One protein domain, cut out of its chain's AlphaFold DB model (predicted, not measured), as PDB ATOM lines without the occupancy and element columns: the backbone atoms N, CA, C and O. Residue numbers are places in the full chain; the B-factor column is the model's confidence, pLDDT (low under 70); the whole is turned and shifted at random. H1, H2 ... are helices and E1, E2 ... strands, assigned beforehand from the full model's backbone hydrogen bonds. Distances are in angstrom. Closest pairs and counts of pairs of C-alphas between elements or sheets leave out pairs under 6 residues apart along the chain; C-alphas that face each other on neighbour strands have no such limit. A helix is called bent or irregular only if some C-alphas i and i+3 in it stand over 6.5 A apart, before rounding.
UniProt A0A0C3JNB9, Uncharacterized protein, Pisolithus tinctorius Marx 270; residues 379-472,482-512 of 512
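What this domain is: This is residues 379 to 472 and 482 to 512 of the 512 residues of an uncharacterized protein of Pisolithus tinctorius Marx 270 (UniProt A0A0C3JNB9). A strongly twisted antiparallel sheet of five strands, bent within E1 and E4, makes one part of the model; the long helix H2 grazes it near the edge strand E5 and runs on to the small helix H1, which sits crosswise at H2's far end. Two strands, E1 and E2, lie side by side next to the second half of E4, while the short E3 pairs with its first half. The printed part has 125 residues with five named strands and two named helices, in the order E1, H1, E2, E3, E4, E5, H2, and the class is mixed, helices and strands. The sheet is branched at E4. The whole is only just compact, close to loose, with a radius of gyration of the C-alphas of 16.2 A and spans of 49 by 37 by 25 A.

Where its parts are: E1, residues 382 to 389, begins with C-alpha 382 at (19.004, 30.742, -20.354), is 20.0 A long and bends by 56 degrees at residue 386. H1 is residues 397 to 402, 8.7 A. E2, residues 417 to 424, measures 22.3 A. E3 is residues 430 to 433, 7.6 A. E4, residues 437 to 446, measures 23.8 A and bends by 73 degrees at residue 441. E5, residues 460 to 467, measures 21.6 A. H2, residues 489 to 511, measures 32.7 A and ends with C-alpha 511 at (-8.490, 10.618, -4.272).

How they stand to each other: E1 and E2 are antiparallel neighbours at 156 degrees, with N 385 and O 421 2.9 A apart, within hydrogen-bond range. On the other side of E2 is E4, antiparallel at 128 degrees, with N 422 and O 443 at 2.9 A. E3, E4 and E5 form a meander, each strand the antiparallel neighbour of the one before, and E3 and E4, like E4 and E5, are a hairpin. N 431 and O 439 of E3 and E4 are 2.8 A apart, and N 440 and O 464 of E4 and E5 are 2.9 A apart. E2 and E3 lie on one side of E4, E5 on the other side. H2 only grazes the sheet, with its residues 491 to 496; the closest C-alphas of E5 and H2 are those of Pro 467 and Glu 492, 6.7 A apart. H1 is not on the sheet. H2 touches H1 with residues 505 to 511 alone, only just about perpendicular at 72 degrees; their closest C-alphas are those of Leu 397 and Ser 508, 5.1 A apart. In H1 every O i to N i+4 pair is within hydrogen-bond range, in H2 18 of 19.

The domain as a whole: The C-alphas farthest apart are those of Leu 380 and Glu 402, 51.0 A. Residues 473 to 481 are not printed, and C-alphas 472 and 482 are 6.5 A apart across the cut; beside it residues 469 to 470 pair with 484 to 485, antiparallel. The links H1 to E2 and E4 to E5 are long. The mean pLDDT of the printed part is 93.7, and no printed residue is under 70.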
ATOM      1  N   VAL A 379      19.701  35.067 -24.216       78.19
ATOM      2  CA  VAL A 379      20.307  33.746 -24.462       78.19
ATOM      3  C   VAL A 379      21.357  33.404 -23.409       78.19
ATOM      4  O   VAL A 379      21.324  32.306 -22.864       78.19
ATOM      5  N   LEU A 380      22.216  34.352 -23.026       84.00
ATOM      6  CA  LEU A 380      23.220  34.145 -21.973       84.00
ATOM      7  C   LEU A 380      22.612  33.866 -20.585       84.00
ATOM      8  O   LEU A 380      23.293  33.331 -19.713       84.00
ATOM      9  N   LYS A 381      21.341  34.226 -20.360       89.50
ATOM     10  CA  LYS A 381      20.625  33.981 -19.096       89.50
ATOM     11  C   LYS A 381      19.806  32.689 -19.097       89.50
ATOM     12  O   LYS A 381      19.351  32.271 -18.022       89.50
ATOM     13  N   MET A 382      19.612  32.065 -20.260       93.12
ATOM     14  CA  MET A 382      19.004  30.742 -20.354       93.12
ATOM     15  C   MET A 382      19.985  29.692 -19.841       93.12
ATOM     16  O   MET A 382      21.139  29.631 -20.253       93.12
ATOM     17  N   LYS A 383      19.510  28.850 -18.929       94.56
ATOM     18  CA  LYS A 383      20.227  27.683 -18.435       94.56
ATOM     19  C   LYS A 383      19.571  26.423 -18.963       94.56
ATOM     20  O   LYS A 383      18.346  26.321 -18.994       94.56
ATOM     21  N   LEU A 384      20.424  25.484 -19.346       96.12
ATOM     22  CA  LEU A 384      20.073  24.114 -19.671       96.12
ATOM     23  C   LEU A 384      20.647  23.231 -18.561       96.12
ATOM     24  O   LEU A 384      21.859  23.216 -18.357       96.12
ATOM     25  N   GLU A 385      19.789  22.531 -17.827       96.19
ATOM     26  CA  GLU A 385      20.200  21.593 -16.779       96.19
ATOM     27  C   GLU A 385      19.707  20.184 -17.130       96.19
ATOM     28  O   GLU A 385      18.526  19.988 -17.411       96.19
ATOM     29  N   SER A 386      20.607  19.199 -17.121       96.69
ATOM     30  CA  SER A 386      20.228  17.787 -17.230       96.69
ATOM     31  C   SER A 386      19.527  17.341 -15.954       96.69
ATOM     32  O   SER A 386      20.000  17.616 -14.852       96.69
ATOM     33  N   VAL A 387      18.412  16.633 -16.104       96.12
ATOM     34  CA  VAL A 387      17.606  16.149 -14.985       96.12
ATOM     35  C   VAL A 387      17.249  14.684 -15.153       96.12
ATOM     36  O   VAL A 387      17.196  14.162 -16.267       96.12
ATOM     37  N   VAL A 388      16.957  14.037 -14.030       95.69
ATOM     38  CA  VAL A 388      16.248  12.761 -14.002       95.69
ATOM     39  C   VAL A 388      14.898  13.021 -13.351       95.69
ATOM     40  O   VAL A 388      14.818  13.445 -12.200       95.69
ATOM     41  N   PHE A 389      13.836  12.845 -14.127       95.19
ATOM     42  CA  PHE A 389      12.469  13.076 -13.697       95.19
ATOM     43  C   PHE A 389      11.895  11.810 -13.060       95.19
ATOM     44  O   PHE A 389      11.849  10.755 -13.693       95.19
ATOM     45  N   TYR A 390      11.429  11.941 -11.818       95.62
ATOM     46  CA  TYR A 390      10.758  10.882 -11.071       95.62
ATOM     47  C   TYR A 390       9.299  11.288 -10.840       95.62
ATOM     48  O   TYR A 390       9.053  12.219 -10.067       95.62
ATOM     49  N   PRO A 391       8.326  10.643 -11.504       94.25
ATOM     50  CA  PRO A 391       6.921  10.943 -11.271       94.25
ATOM     51  C   PRO A 391       6.522  10.528  -9.850       94.25
ATOM     52  O   PRO A 391       6.878   9.442  -9.389       94.25
ATOM     53  N   ILE A 392       5.764  11.387  -9.164       95.62
ATOM     54  CA  ILE A 392       5.128  11.032  -7.891       95.62
ATOM     55  C   ILE A 392       3.906  10.166  -8.223       95.62
ATOM     56  O   ILE A 392       3.036  10.636  -8.959       95.62
ATOM     57  N   PRO A 393       3.842   8.911  -7.748       94.44
ATOM     58  CA  PRO A 393       2.712   8.042  -8.029       94.44
ATOM     59  C   PRO A 393       1.479   8.496  -7.248       94.44
ATOM     60  O   PRO A 393       1.577   8.912  -6.096       94.44
ATOM     61  N   THR A 394       0.310   8.352  -7.860       94.38
ATOM     62  CA  THR A 394      -0.974   8.473  -7.168       94.38
ATOM     63  C   THR A 394      -1.377   7.094  -6.658       94.38
ATOM     64  O   THR A 394      -1.576   6.180  -7.457       94.38
ATOM     65  N   LEU A 395      -1.469   6.940  -5.338       95.81
ATOM     66  CA  LEU A 395      -1.933   5.715  -4.682       95.81
ATOM     67  C   LEU A 395      -3.188   6.013  -3.850       95.81
ATOM     68  O   LEU A 395      -3.263   7.108  -3.288       95.81
ATOM     69  N   PRO A 396      -4.152   5.083  -3.745       97.25
ATOM     70  CA  PRO A 396      -5.260   5.216  -2.804       97.25
ATOM     71  C   PRO A 396      -4.760   5.334  -1.359       97.25
ATOM     72  O   PRO A 396      -3.683   4.833  -1.018       97.25
ATOM     73  N   LEU A 397      -5.523   6.015  -0.503       97.69
ATOM     74  CA  LEU A 397      -5.112   6.251   0.882       97.69
ATOM     75  C   LEU A 397      -5.045   4.941   1.678       97.69
ATOM     76  O   LEU A 397      -4.096   4.738   2.432       97.69
ATOM     77  N   GLU A 398      -6.013   4.045   1.480       97.81
ATOM     78  CA  GLU A 398      -6.056   2.708   2.078       97.81
ATOM     79  C   GLU A 398      -4.781   1.914   1.778       97.81
ATOM     80  O   GLU A 398      -4.168   1.330   2.669       97.81
ATOM     81  N   ASP A 399      -4.303   2.023   0.544       97.44
ATOM     82  CA  ASP A 399      -3.116   1.351   0.042       97.44
ATOM     83  C   ASP A 399      -1.852   1.795   0.785       97.44
ATOM     84  O   ASP A 399      -0.963   0.978   1.045       97.44
ATOM     85  N   ILE A 400      -1.770   3.087   1.120       96.94
ATOM     86  CA  ILE A 400      -0.682   3.649   1.919       96.94
ATOM     87  C   ILE A 400      -0.806   3.186   3.371       96.94
ATOM     88  O   ILE A 400       0.189   2.748   3.933       96.94
ATOM     89  N   LEU A 401      -1.999   3.249   3.969       96.94
ATOM     90  CA  LEU A 401      -2.209   2.913   5.383       96.94
ATOM     91  C   LEU A 401      -1.998   1.423   5.696       96.94
ATOM     92  O   LEU A 401      -1.534   1.087   6.784       96.94
ATOM     93  N   GLU A 402      -2.328   0.532   4.762       97.88
ATOM     94  CA  GLU A 402      -2.171  -0.917   4.939       97.88
ATOM     95  C   GLU A 402      -0.722  -1.389   4.757       97.88
ATOM     96  O   GLU A 402      -0.334  -2.433   5.285       97.88
ATOM     97  N   ASN A 403       0.104  -0.627   4.033       96.75
ATOM     98  CA  ASN A 403       1.439  -1.051   3.629       96.75
ATOM     99  C   ASN A 403       2.514  -0.081   4.136       96.75
ATOM    100  O   ASN A 403       2.789   0.954   3.528       96.75
ATOM    101  N   SER A 404       3.219  -0.469   5.202       95.38
ATOM    102  CA  SER A 404       4.261   0.363   5.826       95.38
ATOM    103  C   SER A 404       5.399   0.768   4.877       95.38
ATOM    104  O   SER A 404       5.997   1.829   5.045       95.38
ATOM    105  N   ASN A 405       5.674  -0.024   3.836       95.44
ATOM    106  CA  ASN A 405       6.656   0.309   2.800       95.44
ATOM    107  C   ASN A 405       6.202   1.441   1.855       95.44
ATOM    108  O   ASN A 405       7.044   2.025   1.176       95.44
ATOM    109  N   LYS A 406       4.904   1.776   1.826       96.00
ATOM    110  CA  LYS A 406       4.313   2.864   1.033       96.00
ATOM    111  C   LYS A 406       4.115   4.155   1.834       96.00
ATOM    112  O   LYS A 406       3.671   5.139   1.248       96.00
ATOM    113  N   HIS A 407       4.470   4.199   3.125       96.19
ATOM    114  CA  HIS A 407       4.334   5.393   3.984       96.19
ATOM    115  C   HIS A 407       5.198   6.588   3.546       96.19
ATOM    116  O   HIS A 407       5.011   7.711   4.016       96.19
ATOM    117  N   SER A 408       6.155   6.363   2.651       96.12
ATOM    118  CA  SER A 408       7.005   7.404   2.090       96.12
ATOM    119  C   SER A 408       7.158   7.215   0.589       96.12
ATOM    120  O   SER A 408       7.298   6.086   0.117       96.12
ATOM    121  N   PHE A 409       7.225   8.319  -0.145       96.00
ATOM    122  CA  PHE A 409       7.659   8.349  -1.529       96.00
ATOM    123  C   PHE A 409       9.060   7.741  -1.648       96.00
ATOM    124  O   PHE A 409      10.031   8.250  -1.084       96.00
ATOM    125  N   GLN A 410       9.154   6.655  -2.411       94.38
ATOM    126  CA  GLN A 410      10.417   6.020  -2.759       94.38
ATOM    127  C   GLN A 410      10.731   6.295  -4.224       94.38
ATOM    128  O   GLN A 410       9.891   6.104  -5.106       94.38
ATOM    129  N   ILE A 411      11.965   6.721  -4.492       92.75
ATOM    130  CA  ILE A 411      12.451   6.834  -5.862       92.75
ATOM    131  C   ILE A 411      12.571   5.427  -6.447       92.75
ATOM    132  O   ILE A 411      13.329   4.602  -5.945       92.75
ATOM    133  N   ASN A 412      11.856   5.185  -7.543       91.06
ATOM    134  CA  ASN A 412      12.009   3.984  -8.346       91.06
ATOM    135  C   ASN A 412      12.813   4.323  -9.615       91.06
ATOM    136  O   ASN A 412      12.294   5.004 -10.503       91.06
ATOM    137  N   PRO A 413      14.071   3.861  -9.745       86.69
ATOM    138  CA  PRO A 413      14.875   4.105 -10.941       86.69
ATOM    139  C   PRO A 413      14.219   3.602 -12.234       86.69
ATOM    140  O   PRO A 413      14.415   4.202 -13.288       86.69
ATOM    141  N   CYS A 414      13.393   2.553 -12.158       86.56
ATOM    142  CA  CYS A 414      12.721   1.966 -13.317       86.56
ATOM    143  C   CYS A 414      11.609   2.853 -13.896       86.56
ATOM    144  O   CYS A 414      11.212   2.644 -15.037       86.56
ATOM    145  N   THR A 415      11.102   3.832 -13.139       90.19
ATOM    146  CA  THR A 415      10.081   4.792 -13.606       90.19
ATOM    147  C   THR A 415      10.668   6.171 -13.910       90.19
ATOM    148  O   THR A 415       9.933   7.135 -14.142       90.19
ATOM    149  N   SER A 416      11.996   6.280 -13.890       94.19
ATOM    150  CA  SER A 416      12.695   7.535 -14.114       94.19
ATOM    151  C   SER A 416      12.828   7.860 -15.598       94.19
ATOM    152  O   SER A 416      12.981   6.973 -16.436       94.19
ATOM    153  N   HIS A 417      12.778   9.149 -15.920       94.94
ATOM    154  CA  HIS A 417      12.933   9.640 -17.286       94.94
ATOM    155  C   HIS A 417      14.095  10.633 -17.318       94.94
ATOM    156  O   HIS A 417      14.012  11.676 -16.660       94.94
ATOM    157  N   PRO A 418      15.189  10.358 -18.044       97.12
ATOM    158  CA  PRO A 418      16.220  11.362 -18.226       97.12
ATOM    159  C   PRO A 418      15.676  12.493 -19.104       97.12
ATOM    160  O   PRO A 418      14.823  12.292 -19.972       97.12
ATOM    161  N   GLY A 419      16.155  13.707 -18.865       97.19
ATOM    162  CA  GLY A 419      15.650  14.879 -19.555       97.19
ATOM    163  C   GLY A 419      16.498  16.122 -19.351       97.19
ATOM    164  O   GLY A 419      17.617  16.082 -18.836       97.19
ATOM    165  N   GLN A 420      15.944  17.244 -19.785       98.06
ATOM    166  CA  GLN A 420      16.547  18.562 -19.691       98.06
ATOM    167  C   GLN A 420      15.506  19.582 -19.228       98.06
ATOM    168  O   GLN A 420      14.363  19.574 -19.686       98.06
ATOM    169  N   LEU A 421      15.922  20.475 -18.334       97.62
ATOM    170  CA  LEU A 421      15.195  21.685 -17.975       97.62
ATOM    171  C   LEU A 421      15.845  22.885 -18.651       97.62
ATOM    172  O   LEU A 421      17.037  23.141 -18.478       97.62
ATOM    173  N   ILE A 422      15.037  23.644 -19.380       97.25
ATOM    174  CA  ILE A 422      15.413  24.924 -19.971       97.25
ATOM    175  C   ILE A 422      14.706  26.018 -19.187       97.25
ATOM    176  O   ILE A 422      13.481  26.039 -19.130       97.25
ATOM    177  N   PHE A 423      15.443  26.942 -18.584       96.12
ATOM    178  CA  PHE A 423      14.829  28.040 -17.838       96.12
ATOM    179  C   PHE A 423      15.697  29.287 -17.856       96.12
ATOM    180  O   PHE A 423      16.916  29.225 -17.993       96.12
ATOM    181  N   ASN A 424      15.066  30.447 -17.712       94.19
ATOM    182  CA  ASN A 424      15.770  31.719 -17.657       94.19
ATOM    183  C   ASN A 424      16.043  32.092 -16.190       94.19
ATOM    184  O   ASN A 424      15.150  32.039 -15.343       94.19
ATOM    185  N   THR A 425      17.291  32.451 -15.886       89.88
ATOM    186  CA  THR A 425      17.719  32.867 -14.536       89.88
ATOM    187  C   THR A 425      17.612  34.369 -14.280       89.88
ATOM    188  O   THR A 425      17.978  34.829 -13.199       89.88
ATOM    189  N   SER A 426      17.104  35.134 -15.247       89.69
ATOM    190  CA  SER A 426      16.774  36.549 -15.078       89.69
ATOM    191  C   SER A 426      15.761  36.745 -13.948       89.69
ATOM    192  O   SER A 426      14.881  35.918 -13.721       89.69
ATOM    193  N   THR A 427      15.824  37.893 -13.282       86.75
ATOM    194  CA  THR A 427      14.786  38.322 -12.335       86.75
ATOM    195  C   THR A 427      13.429  38.516 -13.014       86.75
ATOM    196  O   THR A 427      12.403  38.400 -12.363       86.75
ATOM    197  N   GLU A 428      13.414  38.765 -14.324       88.50
ATOM    198  CA  GLU A 428      12.192  38.914 -15.129       88.50
ATOM    199  C   GLU A 428      11.443  37.590 -15.349       88.50
ATOM    200  O   GLU A 428      10.234  37.596 -15.550       88.50
ATOM    201  N   SER A 429      12.145  36.452 -15.322       89.00
ATOM    202  CA  SER A 429      11.552  35.113 -15.484       89.00
ATOM    203  C   SER A 429      11.234  34.428 -14.153       89.00
ATOM    204  O   SER A 429      10.760  33.287 -14.126       89.00
ATOM    205  N   LEU A 430      11.511  35.113 -13.044       93.81
ATOM    206  CA  LEU A 430      11.155  34.688 -11.704       93.81
ATOM    207  C   LEU A 430       9.654  34.917 -11.504       93.81
ATOM    208  O   LEU A 430       9.189  36.049 -11.439       93.81
ATOM    209  N   LEU A 431       8.900  33.829 -11.389       96.69
ATOM    210  CA  LEU A 431       7.456  33.876 -11.156       96.69
ATOM    211  C   LEU A 431       7.128  34.296  -9.722       96.69
ATOM    212  O   LEU A 431       6.075  34.871  -9.463       96.69
ATOM    213  N   GLY A 432       8.019  33.998  -8.776       94.75
ATOM    214  CA  GLY A 432       7.854  34.418  -7.394       94.75
ATOM    215  C   GLY A 432       8.936  33.890  -6.466       94.75
ATOM    216  O   GLY A 432       9.622  32.905  -6.753       94.75
ATOM    217  N   VAL A 433       9.055  34.552  -5.318       93.00
ATOM    218  CA  VAL A 433       9.918  34.150  -4.207       93.00
ATOM    219  C   VAL A 433       9.024  33.882  -3.006       93.00
ATOM    220  O   VAL A 433       8.441  34.800  -2.438       93.00
ATOM    221  N   GLY A 434       8.882  32.611  -2.646       92.62
ATOM    222  CA  GLY A 434       8.257  32.212  -1.391       92.62
ATOM    223  C   GLY A 434       9.250  32.282  -0.234       92.62
ATOM    224  O   GLY A 434      10.436  32.539  -0.431       92.62
ATOM    225  N   ALA A 435       8.786  31.973   0.978       89.44
ATOM    226  CA  ALA A 435       9.635  31.974   2.174       89.44
ATOM    227  C   ALA A 435      10.851  31.029   2.069       89.44
ATOM    228  O   ALA A 435      11.908  31.328   2.611       89.44
ATOM    229  N   PHE A 436      10.712  29.908   1.348       91.75
ATOM    230  CA  PHE A 436      11.737  28.852   1.293       91.75
ATOM    231  C   PHE A 436      12.144  28.435  -0.125       91.75
ATOM    232  O   PHE A 436      13.092  27.667  -0.301       91.75
ATOM    233  N   LYS A 437      11.398  28.870  -1.148       95.50
ATOM    234  CA  LYS A 437      11.568  28.418  -2.536       95.50
ATOM    235  C   LYS A 437      11.385  29.568  -3.510       95.50
ATOM    236  O   LYS A 437      10.539  30.432  -3.298       95.50
ATOM    237  N   MET A 438      12.134  29.532  -4.598       95.12
ATOM    238  CA  MET A 438      11.897  30.368  -5.772       95.12
ATOM    239  C   MET A 438      11.144  29.569  -6.824       95.12
ATOM    240  O   MET A 438      11.327  28.356  -6.910       95.12
ATOM    241  N   ALA A 439      10.332  30.244  -7.629       97.06
ATOM    242  CA  ALA A 439       9.618  29.655  -8.751       97.06
ATOM    243  C   ALA A 439      10.050  30.327 -10.059       97.06
ATOM    244  O   ALA A 439      10.002  31.550 -10.170       97.06
ATOM    245  N   TYR A 440      10.436  29.529 -11.051       96.50
ATOM    246  CA  TYR A 440      10.823  29.985 -12.385       96.50
ATOM    247  C   TYR A 440       9.912  29.367 -13.439       96.50
ATOM    248  O   TYR A 440       9.542  28.196 -13.322       96.50
ATOM    249  N   ALA A 441       9.605  30.128 -14.486       96.75
ATOM    250  CA  ALA A 441       9.074  29.547 -15.713       96.75
ATOM    251  C   ALA A 441      10.179  28.730 -16.398       96.75
ATOM    252  O   ALA A 441      11.314  29.201 -16.545       96.75
ATOM    253  N   ALA A 442       9.859  27.501 -16.781       97.38
ATOM    254  CA  ALA A 442      10.798  26.556 -17.361       97.38
ATOM    255  C   ALA A 442      10.118  25.691 -18.428       97.38
ATOM    256  O   ALA A 442       8.895  25.637 -18.516       97.38
ATOM    257  N   GLN A 443      10.922  24.990 -19.219       97.88
ATOM    258  CA  GLN A 443      10.476  23.983 -20.173       97.88
ATOM    259  C   GLN A 443      11.169  22.661 -19.867       97.88
ATOM    260  O   GLN A 443      12.392  22.616 -19.727       97.88
ATOM    261  N   LEU A 444      10.383  21.596 -19.758       98.12
ATOM    262  CA  LEU A 444      10.852  20.235 -19.549       98.12
ATOM    263  C   LEU A 444      10.874  19.479 -20.878       98.12
ATOM    264  O   LEU A 444       9.884  19.469 -21.610       98.12
ATOM    265  N   ILE A 445      11.991  18.812 -21.151       97.94
ATOM    266  CA  ILE A 445      12.182  17.910 -22.287       97.94
ATOM    267  C   ILE A 445      12.576  16.547 -21.721       97.94
ATOM    268  O   ILE A 445      13.621  16.444 -21.087       97.94
ATOM    269  N   LEU A 446      11.765  15.508 -21.929       97.44
ATOM    270  CA  LEU A 446      12.090  14.137 -21.512       97.44
ATOM    271  C   LEU A 446      12.558  13.297 -22.703       97.44
ATOM    272  O   LEU A 446      12.185  13.554 -23.848       97.44
ATOM    273  N   THR A 447      13.407  12.301 -22.453       95.75
ATOM    274  CA  THR A 447      13.921  11.389 -23.483       95.75
ATOM    275  C   THR A 447      13.914   9.939 -22.976       95.75
ATOM    276  O   THR A 447      14.753   9.590 -22.153       95.75
ATOM    277  N   PRO A 448      13.021   9.065 -23.477       95.50
ATOM    278  CA  PRO A 448      11.915   9.375 -24.386       95.50
ATOM    279  C   PRO A 448      10.858  10.282 -23.719       95.50
ATOM    280  O   PRO A 448      10.818  10.366 -22.488       95.50
ATOM    281  N   PRO A 449       9.998  10.965 -24.502       95.12
ATOM    282  CA  PRO A 449       8.831  11.652 -23.958       95.12
ATOM    283  C   PRO A 449       7.970  10.698 -23.126       95.12
ATOM    284  O   PRO A 449       7.837   9.519 -23.468       95.12
ATOM    285  N   ALA A 450       7.373  11.206 -22.047       93.31
ATOM    286  CA  ALA A 450       6.449  10.411 -21.246       93.31
ATOM    287  C   ALA A 450       5.229  10.008 -22.101       93.31
ATOM    288  O   ALA A 450       4.766  10.808 -22.916       93.31
ATOM    289  N   PRO A 451       4.666   8.801 -21.927       92.75
ATOM    290  CA  PRO A 451       3.528   8.358 -22.732       92.75
ATOM    291  C   PRO A 451       2.293   9.253 -22.546       92.75
ATOM    292  O   PRO A 451       1.523   9.447 -23.481       92.75
ATOM    293  N   THR A 452       2.110   9.819 -21.349       93.38
ATOM    294  CA  THR A 452       1.016  10.733 -21.001       93.38
ATOM    295  C   THR A 452       1.470  11.742 -19.941       93.38
ATOM    296  O   THR A 452       2.510  11.575 -19.302       93.38
ATOM    297  N   GLY A 453       0.691  12.809 -19.745       92.62
ATOM    298  CA  GLY A 453       0.910  13.771 -18.662       92.62
ATOM    299  C   GLY A 453       2.142  14.665 -18.843       92.62
ATOM    300  O   GLY A 453       2.472  15.101 -19.951       92.62
ATOM    301  N   LEU A 454       2.797  14.991 -17.726       93.75
ATOM    302  CA  LEU A 454       3.941  15.901 -17.685       93.75
ATOM    303  C   LEU A 454       5.132  15.317 -18.461       93.75
ATOM    304  O   LEU A 454       5.558  14.197 -18.205       93.75
ATOM    305  N   GLY A 455       5.675  16.091 -19.403       93.44
ATOM    306  CA  GLY A 455       6.797  15.653 -20.244       93.44
ATOM    307  C   GLY A 455       6.417  14.745 -21.422       93.44
ATOM    308  O   GLY A 455       7.306  14.204 -22.074       93.44
ATOM    309  N   SER A 456       5.121  14.607 -21.729       95.62
ATOM    310  CA  SER A 456       4.651  13.961 -22.971       95.62
ATOM    311  C   SER A 456       4.833  14.818 -24.227       95.62
ATOM    312  O   SER A 456       4.840  14.309 -25.345       95.62
ATOM    313  N   LEU A 457       5.023  16.129 -24.049       95.88
ATOM    314  CA  LEU A 457       5.320  17.065 -25.127       95.88
ATOM    315  C   LEU A 457       6.841  17.202 -25.304       95.88
ATOM    316  O   LEU A 457       7.560  17.179 -24.303       95.88
ATOM    317  N   PRO A 458       7.341  17.447 -26.533       93.50
ATOM    318  CA  PRO A 458       8.767  17.679 -26.779       93.50
ATOM    319  C   PRO A 458       9.352  18.838 -25.966       93.50
ATOM    320  O   PRO A 458      10.540  18.842 -25.664       93.50
ATOM    321  N   ARG A 459       8.522  19.833 -25.633       96.44
ATOM    322  CA  ARG A 459       8.812  20.922 -24.699       96.44
ATOM    323  C   ARG A 459       7.549  21.189 -23.904       96.44
ATOM    324  O   ARG A 459       6.577  21.702 -24.448       96.44
ATOM    325  N   HIS A 460       7.545  20.784 -22.645       97.56
ATOM    326  CA  HIS A 460       6.404  20.962 -21.762       97.56
ATOM    327  C   HIS A 460       6.659  22.185 -20.878       97.56
ATOM    328  O   HIS A 460       7.664  22.208 -20.169       97.56
ATOM    329  N   ASP A 461       5.791  23.195 -20.915       97.62
ATOM    330  CA  ASP A 461       5.927  24.360 -20.035       97.62
ATOM    331  C   ASP A 461       5.651  23.951 -18.582       97.62
ATOM    332  O   ASP A 461       4.629  23.343 -18.266       97.62
ATOM    333  N   VAL A 462       6.583  24.264 -17.684       97.62
ATOM    334  CA  VAL A 462       6.532  23.876 -16.272       97.62
ATOM    335  C   VAL A 462       6.948  25.026 -15.363       97.62
ATOM    336  O   VAL A 462       7.655  25.953 -15.759       97.62
ATOM    337  N   VAL A 463       6.547  24.940 -14.095       97.44
ATOM    338  CA  VAL A 463       7.065  25.815 -13.040       97.44
ATOM    339  C   VAL A 463       8.127  25.060 -12.257       97.44
ATOM    340  O   VAL A 463       7.824  24.134 -11.504       97.44
ATOM    341  N   MET A 464       9.382  25.476 -12.402       96.50
ATOM    342  CA  MET A 464      10.484  24.921 -11.626       96.50
ATOM    343  C   MET A 464      10.556  25.621 -10.269       96.50
ATOM    344  O   MET A 464      10.851  26.816 -10.194       96.50
ATOM    345  N   LYS A 465      10.336  24.869  -9.186       96.69
ATOM    346  CA  LYS A 465      10.530  25.357  -7.816       96.69
ATOM    347  C   LYS A 465      11.886  24.905  -7.283       96.69
ATOM    348  O   LYS A 465      12.172  23.713  -7.300       96.69
ATOM    349  N   ARG A 466      12.701  25.839  -6.786       94.50
ATOM    350  CA  ARG A 466      14.028  25.543  -6.223       94.50
ATOM    351  C   ARG A 466      14.142  26.036  -4.779       94.50
ATOM    352  O   ARG A 466      13.884  27.221  -4.547       94.50
ATOM    353  N   PRO A 467      14.507  25.173  -3.813       95.62
ATOM    354  CA  PRO A 467      14.808  25.599  -2.451       95.62
ATOM    355  C   PRO A 467      15.970  26.594  -2.415       95.62
ATOM    356  O   PRO A 467      16.936  26.466  -3.168       95.62
ATOM    357  N   TYR A 468      15.900  27.571  -1.514       94.31
ATOM    358  CA  TYR A 468      17.003  28.497  -1.269       94.31
ATOM    359  C   TYR A 468      17.168  28.792   0.222       94.31
ATOM    360  O   TYR A 468      16.289  28.487   1.033       94.31
ATOM    361  N   HIS A 469      18.307  29.374   0.586       91.56
ATOM    362  CA  HIS A 469      18.501  29.982   1.899       91.56
ATOM    363  C   HIS A 469      18.889  31.451   1.734       91.56
ATOM    364  O   HIS A 469      19.562  31.828   0.773       91.56
ATOM    365  N   SER A 470      18.436  32.293   2.658       87.00
ATOM    366  CA  SER A 470      18.892  33.678   2.719       87.00
ATOM    367  C   SER A 470      20.317  33.693   3.268       87.00
ATOM    368  O   SER A 470      20.569  33.123   4.325       87.00
ATOM    369  N   THR A 471      21.243  34.318   2.545       80.19
ATOM    370  CA  THR A 471      22.658  34.456   2.958       80.19
ATOM    371  C   THR A 471      22.968  35.820   3.574       80.19
ATOM    372  O   THR A 471      24.127  36.171   3.759       80.19
ATOM    373  N   GLY A 472      21.944  36.604   3.919       73.12
ATOM    374  CA  GLY A 472      22.140  37.894   4.571       73.12
ATOM    375  C   GLY A 472      22.417  37.746   6.064       73.12
ATOM    376  O   GLY A 472      21.525  37.346   6.813       73.12
ATOM    377  N   ILE A 482      18.419  40.901  -1.154       72.75
ATOM    378  CA  ILE A 482      18.459  39.592  -0.487       72.75
ATOM    379  C   ILE A 482      19.416  38.712  -1.293       72.75
ATOM    380  O   ILE A 482      19.136  38.379  -2.445       72.75
ATOM    381  N   GLN A 483      20.551  38.348  -0.699       82.56
ATOM    382  CA  GLN A 483      21.448  37.373  -1.307       82.56
ATOM    383  C   GLN A 483      20.837  35.979  -1.164       82.56
ATOM    384  O   GLN A 483      20.656  35.456  -0.059       82.56
ATOM    385  N   ILE A 484      20.492  35.387  -2.301       85.81
ATOM    386  CA  ILE A 484      19.876  34.069  -2.374       85.81
ATOM    387  C   ILE A 484      20.981  33.027  -2.551       85.81
ATOM    388  O   ILE A 484      21.586  32.920  -3.618       85.81
ATOM    389  N   GLY A 485      21.229  32.256  -1.494       88.50
ATOM    390  CA  GLY A 485      22.155  31.130  -1.499       88.50
ATOM    391  C   GLY A 485      21.498  29.853  -2.020       88.50
ATOM    392  O   GLY A 485      20.310  29.599  -1.797       88.50
ATOM    393  N   ARG A 486      22.288  29.024  -2.711       88.50
ATOM    394  CA  ARG A 486      21.884  27.674  -3.125       88.50
ATOM    395  C   ARG A 486      22.351  26.657  -2.098       88.50
ATOM    396  O   ARG A 486      23.492  26.722  -1.648       88.50
ATOM    397  N   TYR A 487      21.478  25.719  -1.748       90.94
ATOM    398  CA  TYR A 487      21.882  24.559  -0.959       90.94
ATOM    399  C   TYR A 487      22.909  23.724  -1.729       90.94
ATOM    400  O   TYR A 487      22.908  23.693  -2.960       90.94
ATOM    401  N   VAL A 488      23.779  23.034  -0.994       91.69
ATOM    402  CA  VAL A 488      24.559  21.935  -1.574       91.69
ATOM    403  C   VAL A 488      23.617  20.784  -1.934       91.69
ATOM    404  O   VAL A 488      22.589  20.610  -1.277       91.69
ATOM    405  N   LEU A 489      23.976  19.984  -2.942       88.06
ATOM    406  CA  LEU A 489      23.100  18.949  -3.510       88.06
ATOM    407  C   LEU A 489      22.482  18.030  -2.445       88.06
ATOM    408  O   LEU A 489      21.286  17.777  -2.486       88.06
ATOM    409  N   GLN A 490      23.266  17.591  -1.456       90.94
ATOM    410  CA  GLN A 490      22.780  16.734  -0.368       90.94
ATOM    411  C   GLN A 490      21.663  17.401   0.457       90.94
ATOM    412  O   GLN A 490      20.617  16.804   0.692       90.94
ATOM    413  N   GLN A 491      21.849  18.667   0.844       91.88
ATOM    414  CA  GLN A 491      20.863  19.429   1.619       91.88
ATOM    415  C   GLN A 491      19.626  19.803   0.795       91.88
ATOM    416  O   GLN A 491      18.534  19.958   1.348       91.88
ATOM    417  N   GLU A 492      19.809  20.019  -0.510       93.25
ATOM    418  CA  GLU A 492      18.712  20.245  -1.448       93.25
ATOM    419  C   GLU A 492      17.877  18.973  -1.599       93.25
ATOM    420  O   GLU A 492      16.654  19.032  -1.496       93.25
ATOM    421  N   LEU A 493      18.533  17.819  -1.750       92.75
ATOM    422  CA  LEU A 493      17.888  16.526  -1.932       92.75
ATOM    423  C   LEU A 493      17.000  16.151  -0.739       92.75
ATOM    424  O   LEU A 493      15.848  15.779  -0.947       92.75
ATOM    425  N   GLU A 494      17.470  16.341   0.498       93.50
ATOM    426  CA  GLU A 494      16.650  16.144   1.707       93.50
ATOM    427  C   GLU A 494      15.351  16.970   1.668       93.50
ATOM    428  O   GLU A 494      14.264  16.474   1.976       93.50
ATOM    429  N   LYS A 495      15.437  18.234   1.233       94.31
ATOM    430  CA  LYS A 495      14.280  19.141   1.133       94.31
ATOM    431  C   LYS A 495      13.338  18.749   0.001       94.31
ATOM    432  O   LYS A 495      12.125  18.896   0.142       94.31
ATOM    433  N   LEU A 496      13.885  18.263  -1.113       94.81
ATOM    434  CA  LEU A 496      13.100  17.754  -2.234       94.81
ATOM    435  C   LEU A 496      12.337  16.487  -1.843       94.81
ATOM    436  O   LEU A 496      11.150  16.399  -2.139       94.81
ATOM    437  N   PHE A 497      12.966  15.552  -1.125       95.44
ATOM    438  CA  PHE A 497      12.291  14.353  -0.623       95.44
ATOM    439  C   PHE A 497      11.181  14.679   0.367       95.44
ATOM    440  O   PHE A 497      10.111  14.075   0.308       95.44
ATOM    441  N   TRP A 498      11.406  15.637   1.264       96.19
ATOM    442  CA  TRP A 498      10.364  16.073   2.186       96.19
ATOM    443  C   TRP A 498       9.151  16.645   1.437       96.19
ATOM    444  O   TRP A 498       8.026  16.217   1.679       96.19
ATOM    445  N   GLU A 499       9.372  17.531   0.461       96.50
ATOM    446  CA  GLU A 499       8.282  18.063  -0.368       96.50
ATOM    447  C   GLU A 499       7.579  16.965  -1.175       96.50
ATOM    448  O   GLU A 499       6.352  16.944  -1.245       96.50
ATOM    449  N   ALA A 500       8.340  16.054  -1.784       96.50
ATOM    450  CA  ALA A 500       7.786  14.961  -2.571       96.50
ATOM    451  C   ALA A 500       6.891  14.056  -1.717       96.50
ATOM    452  O   ALA A 500       5.818  13.674  -2.170       96.50
ATOM    453  N   ASN A 501       7.278  13.786  -0.465       97.38
ATOM    454  CA  ASN A 501       6.442  13.068   0.494       97.38
ATOM    455  C   ASN A 501       5.143  13.819   0.801       97.38
ATOM    456  O   ASN A 501       4.074  13.218   0.754       97.38
ATOM    457  N   VAL A 502       5.205  15.126   1.068       97.38
ATOM    458  CA  VAL A 502       3.995  15.935   1.307       97.38
ATOM    459  C   VAL A 502       3.058  15.877   0.097       97.38
ATOM    460  O   VAL A 502       1.857  15.657   0.252       97.38
ATOM    461  N   LEU A 503       3.605  16.019  -1.112       96.81
ATOM    462  CA  LEU A 503       2.828  15.950  -2.347       96.81
ATOM    463  C   LEU A 503       2.227  14.558  -2.565       96.81
ATOM    464  O   LEU A 503       1.045  14.464  -2.876       96.81
ATOM    465  N   TYR A 504       3.004  13.503  -2.337       97.25
ATOM    466  CA  TYR A 504       2.567  12.112  -2.418       97.25
ATOM    467  C   TYR A 504       1.369  11.833  -1.496       97.25
ATOM    468  O   TYR A 504       0.317  11.421  -1.975       97.25
ATOM    469  N   TRP A 505       1.465  12.187  -0.209       97.69
ATOM    470  CA  TRP A 505       0.353  12.037   0.737       97.69
ATOM    471  C   TRP A 505      -0.862  12.899   0.371       97.69
ATOM    472  O   TRP A 505      -1.999  12.439   0.459       97.69
ATOM    473  N   SER A 506      -0.645  14.147  -0.061       97.81
ATOM    474  CA  SER A 506      -1.752  15.033  -0.446       97.81
ATOM    475  C   SER A 506      -2.504  14.539  -1.684       97.81
ATOM    476  O   SER A 506      -3.724  14.655  -1.727       97.81
ATOM    477  N   GLN A 507      -1.811  13.947  -2.662       95.94
ATOM    478  CA  GLN A 507      -2.454  13.335  -3.825       95.94
ATOM    479  C   GLN A 507      -3.346  12.163  -3.422       95.94
ATOM    480  O   GLN A 507      -4.475  12.086  -3.899       95.94
ATOM    481  N   SER A 508      -2.883  11.302  -2.515       96.19
ATOM    482  CA  SER A 508      -3.682  10.182  -2.007       96.19
ATOM    483  C   SER A 508      -4.926  10.642  -1.252       96.19
ATOM    484  O   SER A 508      -6.004  10.100  -1.473       96.19
ATOM    485  N   LEU A 509      -4.804  11.687  -0.430       96.44
ATOM    486  CA  LEU A 509      -5.933  12.274   0.303       96.44
ATOM    487  C   LEU A 509      -6.977  12.942  -0.600       96.44
ATOM    488  O   LEU A 509      -8.131  13.055  -0.210       96.44
ATOM    489  N   MET A 510      -6.590  13.428  -1.781       95.81
ATOM    490  CA  MET A 510      -7.538  14.024  -2.733       95.81
ATOM    491  C   MET A 510      -8.309  12.978  -3.548       95.81
ATOM    492  O   MET A 510      -9.266  13.341  -4.229       95.81
ATOM    493  N   MET A 511      -7.869  11.719  -3.527       91.88
ATOM    494  CA  MET A 511      -8.490  10.618  -4.272       91.88
ATOM    495  C   MET A 511      -9.418   9.755  -3.410       91.88
ATOM    496  O   MET A 511     -10.218   9.010  -3.972       91.88
ATOM    497  N   SER A 512      -9.306   9.852  -2.080       82.38
ATOM    498  CA  SER A 512     -10.228   9.259  -1.101       82.38
ATOM    499  C   SER A 512     -11.463  10.126  -0.903       82.38
ATOM    500  O   SER A 512     -12.578   9.566  -0.850       82.38
TER     501      SER A 512